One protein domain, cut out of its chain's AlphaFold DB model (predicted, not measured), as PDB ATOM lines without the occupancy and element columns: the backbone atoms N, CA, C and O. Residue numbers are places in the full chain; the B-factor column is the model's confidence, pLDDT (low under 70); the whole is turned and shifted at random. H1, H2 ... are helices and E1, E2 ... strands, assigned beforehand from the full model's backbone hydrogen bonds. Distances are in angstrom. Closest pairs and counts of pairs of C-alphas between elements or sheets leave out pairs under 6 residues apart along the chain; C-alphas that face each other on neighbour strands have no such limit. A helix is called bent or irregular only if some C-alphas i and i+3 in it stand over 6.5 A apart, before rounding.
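What this domain is: This is residues 116 to 148 and 202 to 292 of the 315 residues of an uncharacterized protein of Gemmata obscuriglobus (UniProt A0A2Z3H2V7). One strongly twisted, curled sheet of six strands makes a wall, with helices H1 and H3 meeting at a steep angle on one of its faces and the small helix H2 beside its E1 edge. The printed part has 124 residues with three named helices and six named strands, in the order H1 E1 H2 H3 E2 E3 E4 E5 E6. The sheet runs E1 E6 E5 E4 E3 E2, antiparallel throughout, and the class is mixed, helices and strands. The whole is compact, with a radius of gyration of the C-alphas of 13.9 A and spans of 36 by 34 by 29 A.

How they stand to each other: H1, residues 116 to 124, is on the sheet at a height of 7.5 A; it is irregular, but only just: C-alphas 118 and 121 are 6.9 A apart. E1, residues 127 to 136, is an edge strand. H2, residues 142 to 145, only grazes the sheet; its closest C-alphas to E1 are those of Ala 144 and Val 133, 6.3 A apart. H3, residues 202 to 214, is on the same face as H1, at a height of 8.0 A. With residues 209 to 214 alone it touches H1, closest at C-alphas 213 and 123, 4.5 A, at a steep tilt of 59 degrees, opposite ways. E2, residues 224 to 228, E3, 231 to 242, E4, 245 to 256, E5, 263 to 269, and E6, 282 to 291, form a meander, each strand the antiparallel neighbour of the one before. H3 runs across the strands, at 76 degrees to E4 on the local plane. Within hydrogen-bond range are N 226 and O 233 of E2 and E3, 3.0 A, N 238 and O 252 of E3 and E4, 2.8 A, N 253 and O 267 of E4 and E5, 2.8 A, N 266 and O 286 of E5 and E6, 2.9 A, and N 133 and O 285 of E1 and E6, 2.8 A. Every O i to N i+4 pair is within range in H3, 3 of 5 in H1; H2 is too short for one.

Where its parts are: H1 begins at C-alpha 116, (332.993, 247.028, 402.776). H3 is 18.2 A long, E1 27.9 A, E3 31.1 A and E4 27.9 A. E6, 26.4 A, ends at C-alpha 291, (335.894, 230.697, 407.936).

The domain as a whole: The C-alphas farthest apart, of Thr 146 and Asp 219, are 40.2 A apart. Residues 149 to 201 are cut out, with 16.3 A between C-alphas 148 and 202. The link from E5 to E6 is long. Residue 218 alone has a pLDDT under 70.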
ATOM      1  N   ALA A 116     332.261 247.706 403.840       91.00
ATOM      2  CA  ALA A 116     332.993 247.028 402.776       91.00
ATOM      3  C   ALA A 116     334.013 246.016 403.324       91.00
ATOM      4  O   ALA A 116     334.064 244.887 402.833       91.00
ATOM      5  N   ASP A 117     334.749 246.378 404.381       92.31
ATOM      6  CA  ASP A 117     335.687 245.469 405.049       92.31
ATOM      7  C   ASP A 117     334.945 244.310 405.717       92.31
ATOM      8  O   ASP A 117     335.353 243.160 405.592       92.31
ATOM      9  N   GLY A 118     333.812 244.601 406.366       93.50
ATOM     10  CA  GLY A 118     332.958 243.602 407.011       93.50
ATOM     11  C   GLY A 118     332.360 242.566 406.060       93.50
ATOM     12  O   GLY A 118     332.114 241.430 406.457       93.50
ATOM     13  N   LEU A 119     332.134 242.940 404.801       95.31
ATOM     14  CA  LEU A 119     331.599 242.050 403.770       95.31
ATOM     15  C   LEU A 119     332.687 241.331 402.969       95.31
ATOM     16  O   LEU A 119     332.387 240.335 402.313       95.31
ATOM     17  N   LYS A 120     333.945 241.786 403.039       95.12
ATOM     18  CA  LYS A 120     335.086 241.166 402.349       95.12
ATOM     19  C   LYS A 120     335.201 239.654 402.614       95.12
ATOM     20  O   LYS A 120     335.361 238.925 401.636       95.12
ATOM     21  N   PRO A 121     335.007 239.135 403.848       96.12
ATOM     22  CA  PRO A 121     335.003 237.694 404.086       96.12
ATOM     23  C   PRO A 121     333.980 236.930 403.238       96.12
ATOM     24  O   PRO A 121     334.321 235.894 402.690       96.12
ATOM     25  N   PHE A 122     332.764 237.447 403.031       95.19
ATOM     26  CA  PHE A 122     331.779 236.775 402.169       95.19
ATOM     27  C   PHE A 122     332.175 236.771 400.687       95.19
ATOM     28  O   PHE A 122     331.758 235.883 399.951       95.19
ATOM     29  N   LYS A 123     332.970 237.753 400.245       94.69
ATOM     30  CA  LYS A 123     333.462 237.856 398.862       94.69
ATOM     31  C   LYS A 123     334.602 236.889 398.576       94.69
ATOM     32  O   LYS A 123     334.703 236.369 397.470       94.69
ATOM     33  N   GLU A 124     335.473 236.696 399.559       95.81
ATOM     34  CA  GLU A 124     336.742 235.983 399.394       95.81
ATOM     35  C   GLU A 124     336.715 234.558 399.952       95.81
ATOM     36  O   GLU A 124     337.560 233.742 399.578       95.81
ATOM     37  N   ALA A 125     335.762 234.242 400.835       96.50
ATOM     38  CA  ALA A 125     335.682 232.937 401.471       96.50
ATOM     39  C   ALA A 125     335.470 231.823 400.447       96.50
ATOM     40  O   ALA A 125     334.552 231.849 399.626       96.50
ATOM     41  N   LYS A 126     336.284 230.776 400.577       97.44
ATOM     42  CA  LYS A 126     336.062 229.507 399.872       97.44
ATOM     43  C   LYS A 126     334.991 228.673 400.565       97.44
ATOM     44  O   LYS A 126     334.292 227.901 399.914       97.44
ATOM     45  N   SER A 127     334.864 228.835 401.877       97.94
ATOM     46  CA  SER A 127     333.876 228.165 402.710       97.94
ATOM     47  C   SER A 127     333.709 228.890 404.042       97.94
ATOM     48  O   SER A 127     334.598 229.618 404.490       97.94
ATOM     49  N   PHE A 128     332.570 228.677 404.691       98.19
ATOM     50  CA  PHE A 128     332.377 229.025 406.093       98.19
ATOM     51  C   PHE A 128     331.348 228.099 406.738       98.19
ATOM     52  O   PHE A 128     330.548 227.457 406.053       98.19
ATOM     53  N   SER A 129     331.340 228.056 408.064       98.25
ATOM     54  CA  SER A 129     330.277 227.449 408.849       98.25
ATOM     55  C   SER A 129     329.822 228.383 409.962       98.25
ATOM     56  O   SER A 129     330.598 229.206 410.430       98.25
ATOM     57  N   CYS A 130     328.559 228.297 410.359       98.31
ATOM     58  CA  CYS A 130     327.998 229.103 411.435       98.31
ATOM     59  C   CYS A 130     326.818 228.389 412.099       98.31
ATOM     60  O   CYS A 130     326.218 227.473 411.525       98.31
ATOM     61  N   ASP A 131     326.476 228.838 413.302       97.81
ATOM     62  CA  ASP A 131     325.235 228.467 413.967       97.81
ATOM     63  C   ASP A 131     324.079 229.237 413.318       97.81
ATOM     64  O   ASP A 131     324.140 230.454 413.133       97.81
ATOM     65  N   TYR A 132     323.017 228.516 412.982       96.06
ATOM     66  CA  TYR A 132     321.761 229.021 412.453       96.06
ATOM     67  C   TYR A 132     320.708 228.961 413.565       96.06
ATOM     68  O   TYR A 132     320.369 227.894 414.082       96.06
ATOM     69  N   VAL A 133     320.166 230.120 413.925       96.81
ATOM     70  CA  VAL A 133     319.186 230.278 415.000       96.81
ATOM     71  C   VAL A 133     317.903 230.869 414.428       96.81
ATOM     72  O   VAL A 133     317.895 231.977 413.891       96.81
ATOM     73  N   LEU A 134     316.797 230.138 414.568       95.31
ATOM     74  CA  LEU A 134     315.473 230.633 414.195       95.31
ATOM     75  C   LEU A 134     315.038 231.749 415.143       95.31
ATOM     76  O   LEU A 134     315.116 231.601 416.365       95.31
ATOM     77  N   LEU A 135     314.530 232.838 414.574       96.44
ATOM     78  CA  LEU A 135     313.986 233.970 415.308       96.44
ATOM     79  C   LEU A 135     312.463 234.053 415.151       96.44
ATOM     80  O   LEU A 135     311.922 233.827 414.069       96.44
ATOM     81  N   HIS A 136     311.795 234.457 416.226       95.94
ATOM     82  CA  HIS A 136     310.421 234.940 416.239       95.94
ATOM     83  C   HIS A 136     310.403 236.277 416.980       95.94
ATOM     84  O   HIS A 136     310.876 236.357 418.117       95.94
ATOM     85  N   ASP A 137     309.930 237.337 416.325       95.38
ATOM     86  CA  ASP A 137     309.914 238.702 416.872       95.38
ATOM     87  C   ASP A 137     311.312 239.173 417.323       95.38
ATOM     88  O   ASP A 137     311.493 239.743 418.402       95.38
ATOM     89  N   GLY A 138     312.340 238.857 416.526       94.06
ATOM     90  CA  GLY A 138     313.741 239.191 416.813       94.06
ATOM     91  C   GLY A 138     314.393 238.399 417.951       94.06
ATOM     92  O   GLY A 138     315.551 238.648 418.291       94.06
ATOM     93  N   LYS A 139     313.683 237.442 418.557       96.56
ATOM     94  CA  LYS A 139     314.188 236.617 419.661       96.56
ATOM     95  C   LYS A 139     314.352 235.169 419.218       96.56
ATOM     96  O   LYS A 139     313.550 234.710 418.408       96.56
ATOM     97  N   PRO A 140     315.334 234.423 419.756       96.88
ATOM     98  CA  PRO A 140     315.433 232.991 419.502       96.88
ATOM     99  C   PRO A 140     314.100 232.285 419.778       96.88
ATOM    100  O   PRO A 140     313.524 232.428 420.860       96.88
ATOM    101  N   ALA A 141     313.601 231.545 418.790       95.38
ATOM    102  CA  ALA A 141     312.378 230.765 418.920       95.38
ATOM    103  C   ALA A 141     312.545 229.684 420.004       95.38
ATOM    104  O   ALA A 141     313.651 229.212 420.254       95.38
ATOM    105  N   ALA A 142     311.450 229.240 420.632       94.62
ATOM    106  CA  ALA A 142     311.513 228.249 421.714       94.62
ATOM    107  C   ALA A 142     312.248 226.955 421.307       94.62
ATOM    108  O   ALA A 142     313.005 226.402 422.105       94.62
ATOM    109  N   VAL A 143     312.089 226.532 420.046       91.38
ATOM    110  CA  VAL A 143     312.770 225.363 419.464       91.38
ATOM    111  C   VAL A 143     314.298 225.493 419.468       91.38
ATOM    112  O   VAL A 143     314.987 224.484 419.581       91.38
ATOM    113  N   ALA A 144     314.846 226.713 419.440       90.38
ATOM    114  CA  ALA A 144     316.291 226.950 419.470       90.38
ATOM    115  C   ALA A 144     316.950 226.521 420.798       90.38
ATOM    116  O   ALA A 144     318.168 226.407 420.872       90.38
ATOM    117  N   LYS A 145     316.164 226.263 421.856       91.31
ATOM    118  CA  LYS A 145     316.675 225.717 423.126       91.31
ATOM    119  C   LYS A 145     316.965 224.220 423.062       91.31
ATOM    120  O   LYS A 145     317.775 223.721 423.833       91.31
ATOM    121  N   THR A 146     316.264 223.506 422.190       92.81
ATOM    122  CA  THR A 146     316.335 222.042 422.062       92.81
ATOM    123  C   THR A 146     316.998 221.601 420.765       92.81
ATOM    124  O   THR A 146     317.358 220.432 420.632       92.81
ATOM    125  N   MET A 147     317.139 222.527 419.818       94.06
ATOM    126  CA  MET A 147     317.621 222.282 418.473       94.06
ATOM    127  C   MET A 147     318.680 223.312 418.093       94.06
ATOM    128  O   MET A 147     318.453 224.516 418.205       94.06
ATOM    129  N   THR A 148     319.811 222.832 417.593       95.19
ATOM    130  CA  THR A 148     320.861 223.663 416.999       95.19
ATOM    131  C   THR A 148     320.953 223.317 415.528       95.19
ATOM    132  O   THR A 148     320.949 222.141 415.177       95.19
ATOM    133  N   GLU A 202     316.635 226.649 401.722       85.88
ATOM    134  CA  GLU A 202     317.987 226.516 401.168       85.88
ATOM    135  C   GLU A 202     318.203 227.501 400.017       85.88
ATOM    136  O   GLU A 202     319.227 228.182 399.949       85.88
ATOM    137  N   ALA A 203     317.207 227.627 399.137       86.06
ATOM    138  CA  ALA A 203     317.223 228.569 398.028       86.06
ATOM    139  C   ALA A 203     317.306 230.013 398.533       86.06
ATOM    140  O   ALA A 203     318.022 230.834 397.959       86.06
ATOM    141  N   THR A 204     316.587 230.321 399.615       87.56
ATOM    142  CA  THR A 204     316.670 231.622 400.276       87.56
ATOM    143  C   THR A 204     318.077 231.833 400.824       87.56
ATOM    144  O   THR A 204     318.720 232.799 400.436       87.56
ATOM    145  N   LEU A 205     318.627 230.904 401.610       88.50
ATOM    146  CA  LEU A 205     319.981 231.025 402.164       88.50
ATOM    147  C   LEU A 205     321.056 231.243 401.096       88.50
ATOM    148  O   LEU A 205     321.879 232.145 401.236       88.50
ATOM    149  N   LEU A 206     321.017 230.478 400.004       88.81
ATOM    150  CA  LEU A 206     321.950 230.639 398.888       88.81
ATOM    151  C   LEU A 206     321.842 232.024 398.243       88.81
ATOM    152  O   LEU A 206     322.865 232.672 398.018       88.81
ATOM    153  N   LYS A 207     320.618 232.511 397.998       89.56
ATOM    154  CA  LYS A 207     320.392 233.870 397.478       89.56
ATOM    155  C   LYS A 207     320.947 234.929 398.421       89.56
ATOM    156  O   LYS A 207     321.515 235.913 397.955       89.56
ATOM    157  N   LEU A 208     320.793 234.735 399.729       89.69
ATOM    158  CA  LEU A 208     321.236 235.708 400.719       89.69
ATOM    159  C   LEU A 208     322.766 235.767 400.813       89.69
ATOM    160  O   LEU A 208     323.342 236.852 400.747       89.69
ATOM    161  N   VAL A 209     323.437 234.611 400.879       92.88
ATOM    162  CA  VAL A 209     324.910 234.533 400.869       92.88
ATOM    163  C   VAL A 209     325.473 235.141 399.582       92.88
ATOM    164  O   VAL A 209     326.381 235.969 399.637       92.88
ATOM    165  N   HIS A 210     324.889 234.808 398.427       91.88
ATOM    166  CA  HIS A 210     325.285 235.401 397.148       91.88
ATOM    167  C   HIS A 210     325.048 236.919 397.108       91.88
ATOM    168  O   HIS A 210     325.885 237.674 396.609       91.88
ATOM    169  N   GLY A 211     323.932 237.387 397.667       92.19
ATOM    170  CA  GLY A 211     323.617 238.807 397.776       92.19
ATOM    171  C   GLY A 211     324.631 239.574 398.625       92.19
ATOM    172  O   GLY A 211     325.043 240.664 398.243       92.19
ATOM    173  N   LEU A 212     325.095 238.994 399.736       93.50
ATOM    174  CA  LEU A 212     326.156 239.580 400.565       93.50
ATOM    175  C   LEU A 212     327.502 239.622 399.829       93.50
ATOM    176  O   LEU A 212     328.197 240.637 399.882       93.50
ATOM    177  N   ALA A 213     327.851 238.557 399.102       93.00
ATOM    178  CA  ALA A 213     329.086 238.489 398.321       93.00
ATOM    179  C   ALA A 213     329.097 239.474 397.134       93.00
ATOM    180  O   ALA A 213     330.132 240.029 396.773       93.00
ATOM    181  N   THR A 214     327.945 239.753 396.529       91.75
ATOM    182  CA  THR A 214     327.847 240.701 395.406       91.75
ATOM    183  C   THR A 214     327.528 242.129 395.843       91.75
ATOM    184  O   THR A 214     327.581 243.048 395.025       91.75
ATOM    185  N   TYR A 215     327.259 242.354 397.133       91.75
ATOM    186  CA  TYR A 215     326.918 243.671 397.651       91.75
ATOM    187  C   TYR A 215     328.048 244.682 397.412       91.75
ATOM    188  O   TYR A 215     329.189 244.521 397.864       91.75
ATOM    189  N   SER A 216     327.709 245.752 396.702       84.94
ATOM    190  CA  SER A 216     328.605 246.851 396.334       84.94
ATOM    191  C   SER A 216     328.211 248.183 396.971       84.94
ATOM    192  O   SER A 216     328.806 249.206 396.639       84.94
ATOM    193  N   GLY A 217     327.211 248.189 397.866       72.38
ATOM    194  CA  GLY A 217     326.765 249.413 398.529       72.38
ATOM    195  C   GLY A 217     327.946 250.096 399.214       72.38
ATOM    196  O   GLY A 217     328.680 249.435 399.946       72.38
ATOM    197  N   GLY A 218     328.139 251.379 398.883       67.25
ATOM    198  CA  GLY A 218     329.342 252.165 399.172       67.25
ATOM    199  C   GLY A 218     329.583 252.450 400.656       67.25
ATOM    200  O   GLY A 218     329.368 251.595 401.509       67.25
ATOM    201  N   ASP A 219     330.032 253.663 400.977       77.31
ATOM    202  CA  ASP A 219     330.444 254.062 402.332       77.31
ATOM    203  C   ASP A 219     329.254 254.219 403.299       77.31
ATOM    204  O   ASP A 219     328.916 255.307 403.775       77.31
ATOM    205  N   LYS A 220     328.571 253.109 403.588       87.75
ATOM    206  CA  LYS A 220     327.459 253.062 404.528       87.75
ATOM    207  C   LYS A 220     328.004 253.191 405.945       87.75
ATOM    208  O   LYS A 220     328.792 252.365 406.405       87.75
ATOM    209  N   LYS A 221     327.555 254.231 406.648       90.19
ATOM    210  CA  LYS A 221     327.868 254.429 408.067       90.19
ATOM    211  C   LYS A 221     327.190 253.350 408.913       90.19
ATOM    212  O   LYS A 221     326.101 252.883 408.578       90.19
ATOM    213  N   ALA A 222     327.833 252.982 410.016       93.38
ATOM    214  CA  ALA A 222     327.230 252.108 411.013       93.38
ATOM    215  C   ALA A 222     325.953 252.752 411.580       93.38
ATOM    216  O   ALA A 222     325.922 253.949 411.862       93.38
ATOM    217  N   ALA A 223     324.910 251.943 411.755       95.00
ATOM    218  CA  ALA A 223     323.650 252.328 412.385       95.00
ATOM    219  C   ALA A 223     323.750 252.353 413.922       95.00
ATOM    220  O   ALA A 223     322.895 252.923 414.595       95.00
ATOM    221  N   GLY A 224     324.772 251.714 414.490       95.06
ATOM    222  CA  GLY A 224     325.016 251.687 415.927       95.06
ATOM    223  C   GLY A 224     326.195 250.794 416.291       95.06
ATOM    224  O   GLY A 224     326.936 250.328 415.427       95.06
ATOM    225  N   THR A 225     326.372 250.559 417.584       96.12
ATOM    226  CA  THR A 225     327.321 249.582 418.126       96.12
ATOM    227  C   THR A 225     326.597 248.780 419.190       96.12
ATOM    228  O   THR A 225     325.931 249.371 420.034       96.12
ATOM    229  N   ASP A 226     326.748 247.463 419.152       96.62
ATOM    230  CA  ASP A 226     326.144 246.549 420.119       96.62
ATOM    231  C   ASP A 226     327.217 245.616 420.682       96.62
ATOM    232  O   ASP A 226     328.227 245.346 420.026       96.62
ATOM    233  N   GLU A 227     327.007 245.118 421.898       97.12
ATOM    234  CA  GLU A 227     327.877 244.109 422.496       97.12
ATOM    235  C   GLU A 227     327.382 242.705 422.131       97.12
ATOM    236  O   GLU A 227     326.292 242.291 422.526       97.12
ATOM    237  N   ILE A 228     328.177 241.982 421.341       96.44
ATOM    238  CA  ILE A 228     327.910 240.614 420.892       96.44
ATOM    239  C   ILE A 228     329.009 239.718 421.454       96.44
ATOM    240  O   ILE A 228     330.166 239.870 421.075       96.44
ATOM    241  N   ASP A 229     328.658 238.809 422.365       94.06
ATOM    242  CA  ASP A 229     329.591 237.854 422.983       94.06
ATOM    243  C   ASP A 229     330.864 238.525 423.548       94.06
ATOM    244  O   ASP A 229     331.983 238.053 423.358       94.06
ATOM    245  N   GLY A 230     330.691 239.673 424.219       95.12
ATOM    246  CA  GLY A 230     331.779 240.473 424.800       95.12
ATOM    247  C   GLY A 230     332.512 241.394 423.815       95.12
ATOM    248  O   GLY A 230     333.441 242.099 424.203       95.12
ATOM    249  N   VAL A 231     332.104 241.427 422.542       95.75
ATOM    250  CA  VAL A 231     332.692 242.289 421.506       95.75
ATOM    251  C   VAL A 231     331.771 243.466 421.204       95.75
ATOM    252  O   VAL A 231     330.638 243.277 420.770       95.75
ATOM    253  N   LYS A 232     332.279 244.697 421.323       96.50
ATOM    254  CA  LYS A 232     331.600 245.898 420.805       96.50
ATOM    255  C   LYS A 232     331.696 245.935 419.280       96.50
ATOM    256  O   LYS A 232     332.703 246.373 418.726       96.50
ATOM    257  N   ALA A 233     330.664 245.451 418.603       96.75
ATOM    258  CA  ALA A 233     330.620 245.308 417.154       96.75
ATOM    259  C   ALA A 233     329.789 246.421 416.504       96.75
ATOM    260  O   ALA A 233     328.691 246.749 416.959       96.75
ATOM    261  N   ALA A 234     330.297 246.981 415.404       96.56
ATOM    262  CA  ALA A 234     329.569 247.976 414.625       96.56
ATOM    263  C   ALA A 234     328.392 247.304 413.904       96.56
ATOM    264  O   ALA A 234     328.589 246.333 413.169       96.56
ATOM    265  N   ARG A 235     327.180 247.824 414.111       97.06
ATOM    266  CA  ARG A 235     325.950 247.344 413.478       97.06
ATOM    267  C   ARG A 235     325.695 248.107 412.189       97.06
ATOM    268  O   ARG A 235     325.662 249.335 412.191       97.06
ATOM    269  N   PHE A 236     325.417 247.389 411.111       96.50
ATOM    270  CA  PHE A 236     324.966 247.947 409.842       96.50
ATOM    271  C   PHE A 236     323.628 247.334 409.460       96.50
ATOM    272  O   PHE A 236     323.385 246.150 409.680       96.50
ATOM    273  N   GLU A 237     322.773 248.145 408.853       95.31
ATOM    274  CA  GLU A 237     321.506 247.700 408.283       95.31
ATOM    275  C   GLU A 237     321.661 247.683 406.768       95.31
ATOM    276  O   GLU A 237     322.136 248.665 406.202       95.31
ATOM    277  N   LEU A 238     321.314 246.592 406.094       94.56
ATOM    278  CA  LEU A 238     321.477 246.439 404.645       94.56
ATOM    279  C   LEU A 238     320.137 246.164 403.989       94.56
ATOM    280  O   LEU A 238     319.290 245.483 404.557       94.56
ATOM    281  N   GLU A 239     319.997 246.642 402.760       93.88
ATOM    282  CA  GLU A 239     318.910 246.258 401.872       93.88
ATOM    283  C   GLU A 239     319.546 245.667 400.621       93.88
ATOM    284  O   GLU A 239     320.341 246.329 399.951       93.88
ATOM    285  N   ILE A 240     319.269 244.392 400.364       91.44
ATOM    286  CA  ILE A 240     319.799 243.663 399.215       91.44
ATOM    287  C   ILE A 240     318.632 243.385 398.269       91.44
ATOM    288  O   ILE A 240     317.632 242.812 398.711       91.44
ATOM    289  N   PRO A 241     318.727 243.768 396.985       90.25
ATOM    290  CA  PRO A 241     317.668 243.520 396.019       90.25
ATOM    291  C   PRO A 241     317.248 242.049 395.992       90.25
ATOM    292  O   PRO A 241     318.082 241.142 395.976       90.25
ATOM    293  N   ASN A 242     315.942 241.810 395.966       88.62
ATOM    294  CA  ASN A 242     315.399 240.477 395.761       88.62
ATOM    295  C   ASN A 242     315.079 240.302 394.276       88.62
ATOM    296  O   ASN A 242     314.116 240.879 393.775       88.62
ATOM    297  N   ALA A 243     315.858 239.479 393.573       82.88
ATOM    298  CA  ALA A 243     315.655 239.231 392.144       82.88
ATOM    299  C   ALA A 243     314.236 238.726 391.805       82.88
ATOM    300  O   ALA A 243     313.754 238.963 390.702       82.88
ATOM    301  N   GLY A 244     313.556 238.062 392.749       84.44
ATOM    302  CA  GLY A 244     312.183 237.581 392.563       84.44
ATOM    303  C   GLY A 244     311.083 238.587 392.921       84.44
ATOM    304  O   GLY A 244     309.925 238.324 392.621       84.44
ATOM    305  N   ALA A 245     311.408 239.706 393.576       86.50
ATOM    306  CA  ALA A 245     310.434 240.715 393.993       86.50
ATOM    307  C   ALA A 245     311.106 242.090 394.118       86.50
ATOM    308  O   ALA A 245     311.702 242.410 395.148       86.50
ATOM    309  N   LYS A 246     311.003 242.910 393.062       85.25
ATOM    310  CA  LYS A 246     311.680 244.217 392.974       85.25
ATOM    311  C   LYS A 246     311.317 245.162 394.127       85.25
ATOM    312  O   LYS A 246     312.199 245.838 394.642       85.25
ATOM    313  N   ASP A 247     310.063 245.132 394.577       92.12
ATOM    314  CA  ASP A 247     309.545 246.037 395.615       92.12
ATOM    315  C   ASP A 247     309.728 245.506 397.048       92.12
ATOM    316  O   ASP A 247     309.276 246.119 398.014       92.12
ATOM    317  N   ALA A 248     310.387 244.354 397.210       93.00
ATOM    318  CA  ALA A 248     310.599 243.718 398.505       93.00
ATOM    319  C   ALA A 248     312.069 243.290 398.656       93.00
ATOM    320  O   ALA A 248     312.377 242.101 398.533       93.00
ATOM    321  N   PRO A 249     313.001 244.231 398.915       93.56
ATOM    322  CA  PRO A 249     314.396 243.891 399.156       93.56
ATOM    323  C   PRO A 249     314.547 243.084 400.448       93.56
ATOM    324  O   PRO A 249     313.789 243.234 401.408       93.56
ATOM    325  N   TRP A 250     315.563 242.234 400.506       93.81
ATOM    326  CA  TRP A 250     315.947 241.563 401.741       93.81
ATOM    327  C   TRP A 250     316.586 242.565 402.697       93.81
ATOM    328  O   TRP A 250     317.545 243.244 402.327       93.81
ATOM    329  N   ARG A 251     316.074 242.644 403.927       94.94
ATOM    330  CA  ARG A 251     316.611 243.524 404.971       94.94
ATOM    331  C   ARG A 251     317.492 242.712 405.914       94.94
ATOM    332  O   ARG A 251     317.037 241.713 406.471       94.94
ATOM    333  N   TYR A 252     318.734 243.150 406.090       95.19
ATOM    334  CA  TYR A 252     319.714 242.501 406.960       95.19
ATOM    335  C   TYR A 252     320.175 243.430 408.060       95.19
ATOM    336  O   TYR A 252     320.258 244.646 407.880       95.19
ATOM    337  N   ARG A 253     320.604 242.823 409.159       97.12
ATOM    338  CA  ARG A 253     321.475 243.449 410.143       97.12
ATOM    339  C   ARG A 253     322.759 242.646 410.219       97.12
ATOM    340  O   ARG A 253     322.715 241.425 410.323       97.12
ATOM    341  N   ILE A 254     323.893 243.324 410.137       97.25
ATOM    342  CA  ILE A 254     325.208 242.700 410.254       97.25
ATOM    343  C   ILE A 254     326.003 243.419 411.332       97.25
ATOM    344  O   ILE A 254     326.041 244.647 411.373       97.25
ATOM    345  N   TRP A 255     326.635 242.642 412.201       97.88
ATOM    346  CA  TRP A 255     327.542 243.133 413.227       97.88
ATOM    347  C   TRP A 255     328.954 242.734 412.848       97.88
ATOM    348  O   TRP A 255     329.221 241.551 412.626       97.88
ATOM    349  N   VAL A 256     329.849 243.713 412.770       97.38
ATOM    350  CA  VAL A 256     331.228 243.506 412.325       97.38
ATOM    351  C   VAL A 256     332.189 243.791 413.470       97.38
ATOM    352  O   VAL A 256     332.135 244.851 414.099       97.38
ATOM    353  N   HIS A 257     333.083 242.840 413.725       96.62
ATOM    354  CA  HIS A 257     334.136 242.976 414.720       96.62
ATOM    355  C   HIS A 257     335.095 244.121 414.336       96.62
ATOM    356  O   HIS A 257     335.609 244.127 413.212       96.62
ATOM    357  N   PRO A 258     335.410 245.060 415.247       94.75
ATOM    358  CA  PRO A 258     336.218 246.234 414.919       94.75
ATOM    359  C   PRO A 258     337.648 245.904 414.502       94.75
ATOM    360  O   PRO A 258     338.171 246.529 413.581       94.75
ATOM    361  N   GLU A 259     338.260 244.914 415.149       94.12
ATOM    362  CA  GLU A 259     339.642 244.503 414.873       94.12
ATOM    363  C   GLU A 259     339.749 243.519 413.705       94.12
ATOM    364  O   GLU A 259     340.429 243.805 412.725       94.12
ATOM    365  N   THR A 260     339.046 242.379 413.762       95.75
ATOM    366  CA  THR A 260     339.170 241.332 412.732       95.75
ATOM    367  C   THR A 260     338.467 241.679 411.422       95.75
ATOM    368  O   THR A 260     338.690 241.001 410.422       95.75
ATOM    369  N   LYS A 261     337.600 242.705 411.425       95.75
ATOM    370  CA  LYS A 261     336.724 243.079 410.304       95.75
ATOM    371  C   LYS A 261     335.840 241.923 409.823       95.75
ATOM    372  O   LYS A 261     335.383 241.924 408.687       95.75
ATOM    373  N   ARG A 262     335.591 240.923 410.675       96.31
ATOM    374  CA  ARG A 262     334.738 239.780 410.343       96.31
ATOM    375  C   ARG A 262     333.327 239.967 410.900       96.31
ATOM    376  O   ARG A 262     333.175 240.528 411.990       96.31
ATOM    377  N   PRO A 263     332.295 239.487 410.188       97.19
ATOM    378  CA  PRO A 263     330.954 239.368 410.737       97.19
ATOM    379  C   PRO A 263     330.964 238.484 411.987       97.19
ATOM    380  O   PRO A 263     331.478 237.366 411.951       97.19
ATOM    381  N   VAL A 264     330.384 238.975 413.080       97.75
ATOM    382  CA  VAL A 264     330.152 238.185 414.305       97.75
ATOM    383  C   VAL A 264     328.708 237.707 414.399       97.75
ATOM    384  O   VAL A 264     328.438 236.645 414.953       97.75
ATOM    385  N   ARG A 265     327.781 238.464 413.800       98.00
ATOM    386  CA  ARG A 265     326.358 238.138 413.726       98.00
ATOM    387  C   ARG A 265     325.753 238.691 412.441       98.00
ATOM    388  O   ARG A 265     326.102 239.791 412.009       98.00
ATOM    389  N   LEU A 266     324.820 237.944 411.866       97.69
ATOM    390  CA  LEU A 266     323.965 238.364 410.761       97.69
ATOM    391  C   LEU A 266     322.514 238.023 411.111       97.69
ATOM    392  O   LEU A 266     322.249 236.918 411.566       97.69
ATOM    393  N   GLU A 267     321.574 238.928 410.870       97.56
ATOM    394  CA  GLU A 267     320.140 238.670 411.010       97.56
ATOM    395  C   GLU A 267     319.382 239.091 409.754       97.56
ATOM    396  O   GLU A 267     319.692 240.125 409.164       97.56
ATOM    397  N   PHE A 268     318.368 238.319 409.364       96.38
ATOM    398  CA  PHE A 268     317.459 238.649 408.263       96.38
ATOM    399  C   PHE A 268     316.093 237.980 408.456       96.38
ATOM    400  O   PHE A 268     315.972 236.961 409.138       96.38
ATOM    401  N   ALA A 269     315.042 238.567 407.888       94.56
ATOM    402  CA  ALA A 269     313.710 237.964 407.894       94.56
ATOM    403  C   ALA A 269     313.621 236.858 406.835       94.56
ATOM    404  O   ALA A 269     314.209 236.992 405.767       94.56
ATOM    405  N   LEU A 270     312.830 235.808 407.073       91.31
ATOM    406  CA  LEU A 270     312.514 234.797 406.047       91.31
ATOM    407  C   LEU A 270     311.532 235.318 404.983       91.31
ATOM    408  O   LEU A 270     311.289 234.659 403.976       91.31
ATOM    409  N   GLN A 271     310.975 236.508 405.202       91.00
ATOM    410  CA  GLN A 271     310.086 237.208 404.284       91.00
ATOM    411  C   GLN A 271     310.768 238.482 403.791       91.00
ATOM    412  O   GLN A 271     311.163 239.335 404.589       91.00
ATOM    413  N   ALA A 272     310.886 238.627 402.475       90.62
ATOM    414  CA  ALA A 272     311.494 239.807 401.882       90.62
ATOM    415  C   ALA A 272     310.694 241.082 402.227       90.62
ATOM    416  O   ALA A 272     309.478 241.042 402.422       90.62
ATOM    417  N   GLY A 273     311.383 242.217 402.358       92.44
ATOM    418  CA  GLY A 273     310.813 243.501 402.778       92.44
ATOM    419  C   GLY A 273     310.501 243.621 404.276       92.44
ATOM    420  O   GLY A 273     310.170 244.711 404.742       92.44
ATOM    421  N   LYS A 274     310.610 242.542 405.061       95.12
ATOM    422  CA  LYS A 274     310.342 242.567 406.505       95.12
ATOM    423  C   LYS A 274     311.615 242.775 407.318       95.12
ATOM    424  O   LYS A 274     312.698 242.343 406.936       95.12
ATOM    425  N   ASP A 275     311.467 243.448 408.454       94.38
ATOM    426  CA  ASP A 275     312.522 243.547 409.462       94.38
ATOM    427  C   ASP A 275     312.537 242.259 410.312       94.38
ATOM    428  O   ASP A 275     311.467 241.870 410.792       94.38
ATOM    429  N   PRO A 276     313.696 241.602 410.531       92.81
ATOM    430  CA  PRO A 276     313.785 240.378 411.340       92.81
ATOM    431  C   PRO A 276     313.310 240.528 412.794       92.81
ATOM    432  O   PRO A 276     313.070 239.527 413.464       92.81
ATOM    433  N   THR A 277     313.191 241.759 413.294       94.31
ATOM    434  CA  THR A 277     312.759 242.073 414.663       94.31
ATOM    435  C   THR A 277     311.323 242.568 414.769       94.31
ATOM    436  O   THR A 277     310.844 242.827 415.872       94.31
ATOM    437  N   ALA A 278     310.614 242.696 413.646       96.25
ATOM    438  CA  ALA A 278     309.213 243.087 413.672       96.25
ATOM    439  C   ALA A 278     308.333 241.983 414.282       96.25
ATOM    440  O   ALA A 278     308.575 240.789 414.107       96.25
ATOM    441  N   LYS A 279     307.274 242.404 414.980       96.56
ATOM    442  CA  LYS A 279     306.281 241.498 415.565       96.56
ATOM    443  C   LYS A 279     305.576 240.677 414.476       96.56
ATOM    444  O   LYS A 279     305.172 241.223 413.452       96.56
ATOM    445  N   GLY A 280     305.388 239.388 414.727       94.94
ATOM    446  CA  GLY A 280     304.843 238.397 413.806       94.94
ATOM    447  C   GLY A 280     305.817 237.928 412.722       94.94
ATOM    448  O   GLY A 280     305.402 237.163 411.852       94.94
ATOM    449  N   VAL A 281     307.080 238.369 412.726       95.19
ATOM    450  CA  VAL A 281     308.041 238.026 411.667       95.19
ATOM    451  C   VAL A 281     308.937 236.875 412.105       95.19
ATOM    452  O   VAL A 281     309.570 236.902 413.162       95.19
ATOM    453  N   ALA A 282     309.003 235.853 411.252       94.94
ATOM    454  CA  ALA A 282     310.002 234.802 411.349       94.94
ATOM    455  C   ALA A 282     311.315 235.277 410.716       94.94
ATOM    456  O   ALA A 282     311.335 235.775 409.583       94.94
ATOM    457  N   GLY A 283     312.413 235.103 411.439       95.38
ATOM    458  CA  GLY A 283     313.743 235.488 410.992       95.38
ATOM    459  C   GLY A 283     314.779 234.412 411.257       95.38
ATOM    460  O   GLY A 283     314.493 233.349 411.805       95.38
ATOM    461  N   VAL A 284     316.003 234.719 410.863       95.94
ATOM    462  CA  VAL A 284     317.180 233.885 411.064       95.94
ATOM    463  C   VAL A 284     318.283 234.760 411.617       95.94
ATOM    464  O   VAL A 284     318.486 235.877 411.142       95.94
ATOM    465  N   ARG A 285     319.016 234.221 412.584       97.50
ATOM    466  CA  ARG A 285     320.304 234.725 413.036       97.50
ATOM    467  C   ARG A 285     321.383 233.716 412.672       97.50
ATOM    468  O   ARG A 285     321.242 232.539 412.982       97.50
ATOM    469  N   LEU A 286     322.447 234.186 412.035       97.88
ATOM    470  CA  LEU A 286     323.683 233.441 411.838       97.88
ATOM    471  C   LEU A 286     324.744 233.999 412.787       97.88
ATOM    472  O   LEU A 286     324.941 235.216 412.839       97.88
ATOM    473  N   GLU A 287     325.422 233.131 413.526       97.75
ATOM    474  CA  GLU A 287     326.456 233.517 414.494       97.75
ATOM    475  C   GLU A 287     327.567 232.463 414.597       97.75
ATOM    476  O   GLU A 287     327.476 231.396 413.998       97.75
ATOM    477  N   LYS A 288     328.653 232.781 415.316       97.31
ATOM    478  CA  LYS A 288     329.836 231.907 415.473       97.31
ATOM    479  C   LYS A 288     330.435 231.444 414.137       97.31
ATOM    480  O   LYS A 288     330.589 230.256 413.873       97.31
ATOM    481  N   PHE A 289     330.762 232.408 413.281       97.94
ATOM    482  CA  PHE A 289     331.334 232.131 411.965       97.94
ATOM    483  C   PHE A 289     332.746 231.527 412.055       97.94
ATOM    484  O   PHE A 289     333.689 232.169 412.518       97.94
ATOM    485  N   GLU A 290     332.896 230.327 411.509       98.19
ATOM    486  CA  GLU A 290     334.153 229.647 411.207       98.19
ATOM    487  C   GLU A 290     334.432 229.814 409.710       98.19
ATOM    488  O   GLU A 290     333.628 229.399 408.882       98.19
ATOM    489  N   TRP A 291     335.551 230.429 409.338       97.38
ATOM    490  CA  TRP A 291     335.894 230.697 407.936       97.38
ATOM    491  C   TRP A 291     336.923 229.688 407.426       97.38
ATOM    492  O   TRP A 291     337.714 229.172 408.213       97.38
ATOM    493  N   ASP A 292     336.923 229.435 406.117       96.31
ATOM    494  CA  ASP A 292     337.871 228.543 405.436       96.31
ATOM    495  C   ASP A 292     337.847 227.100 405.981       96.31
ATOM    496  O   ASP A 292     338.867 226.418 406.101       96.31
TER     497      ASP A 292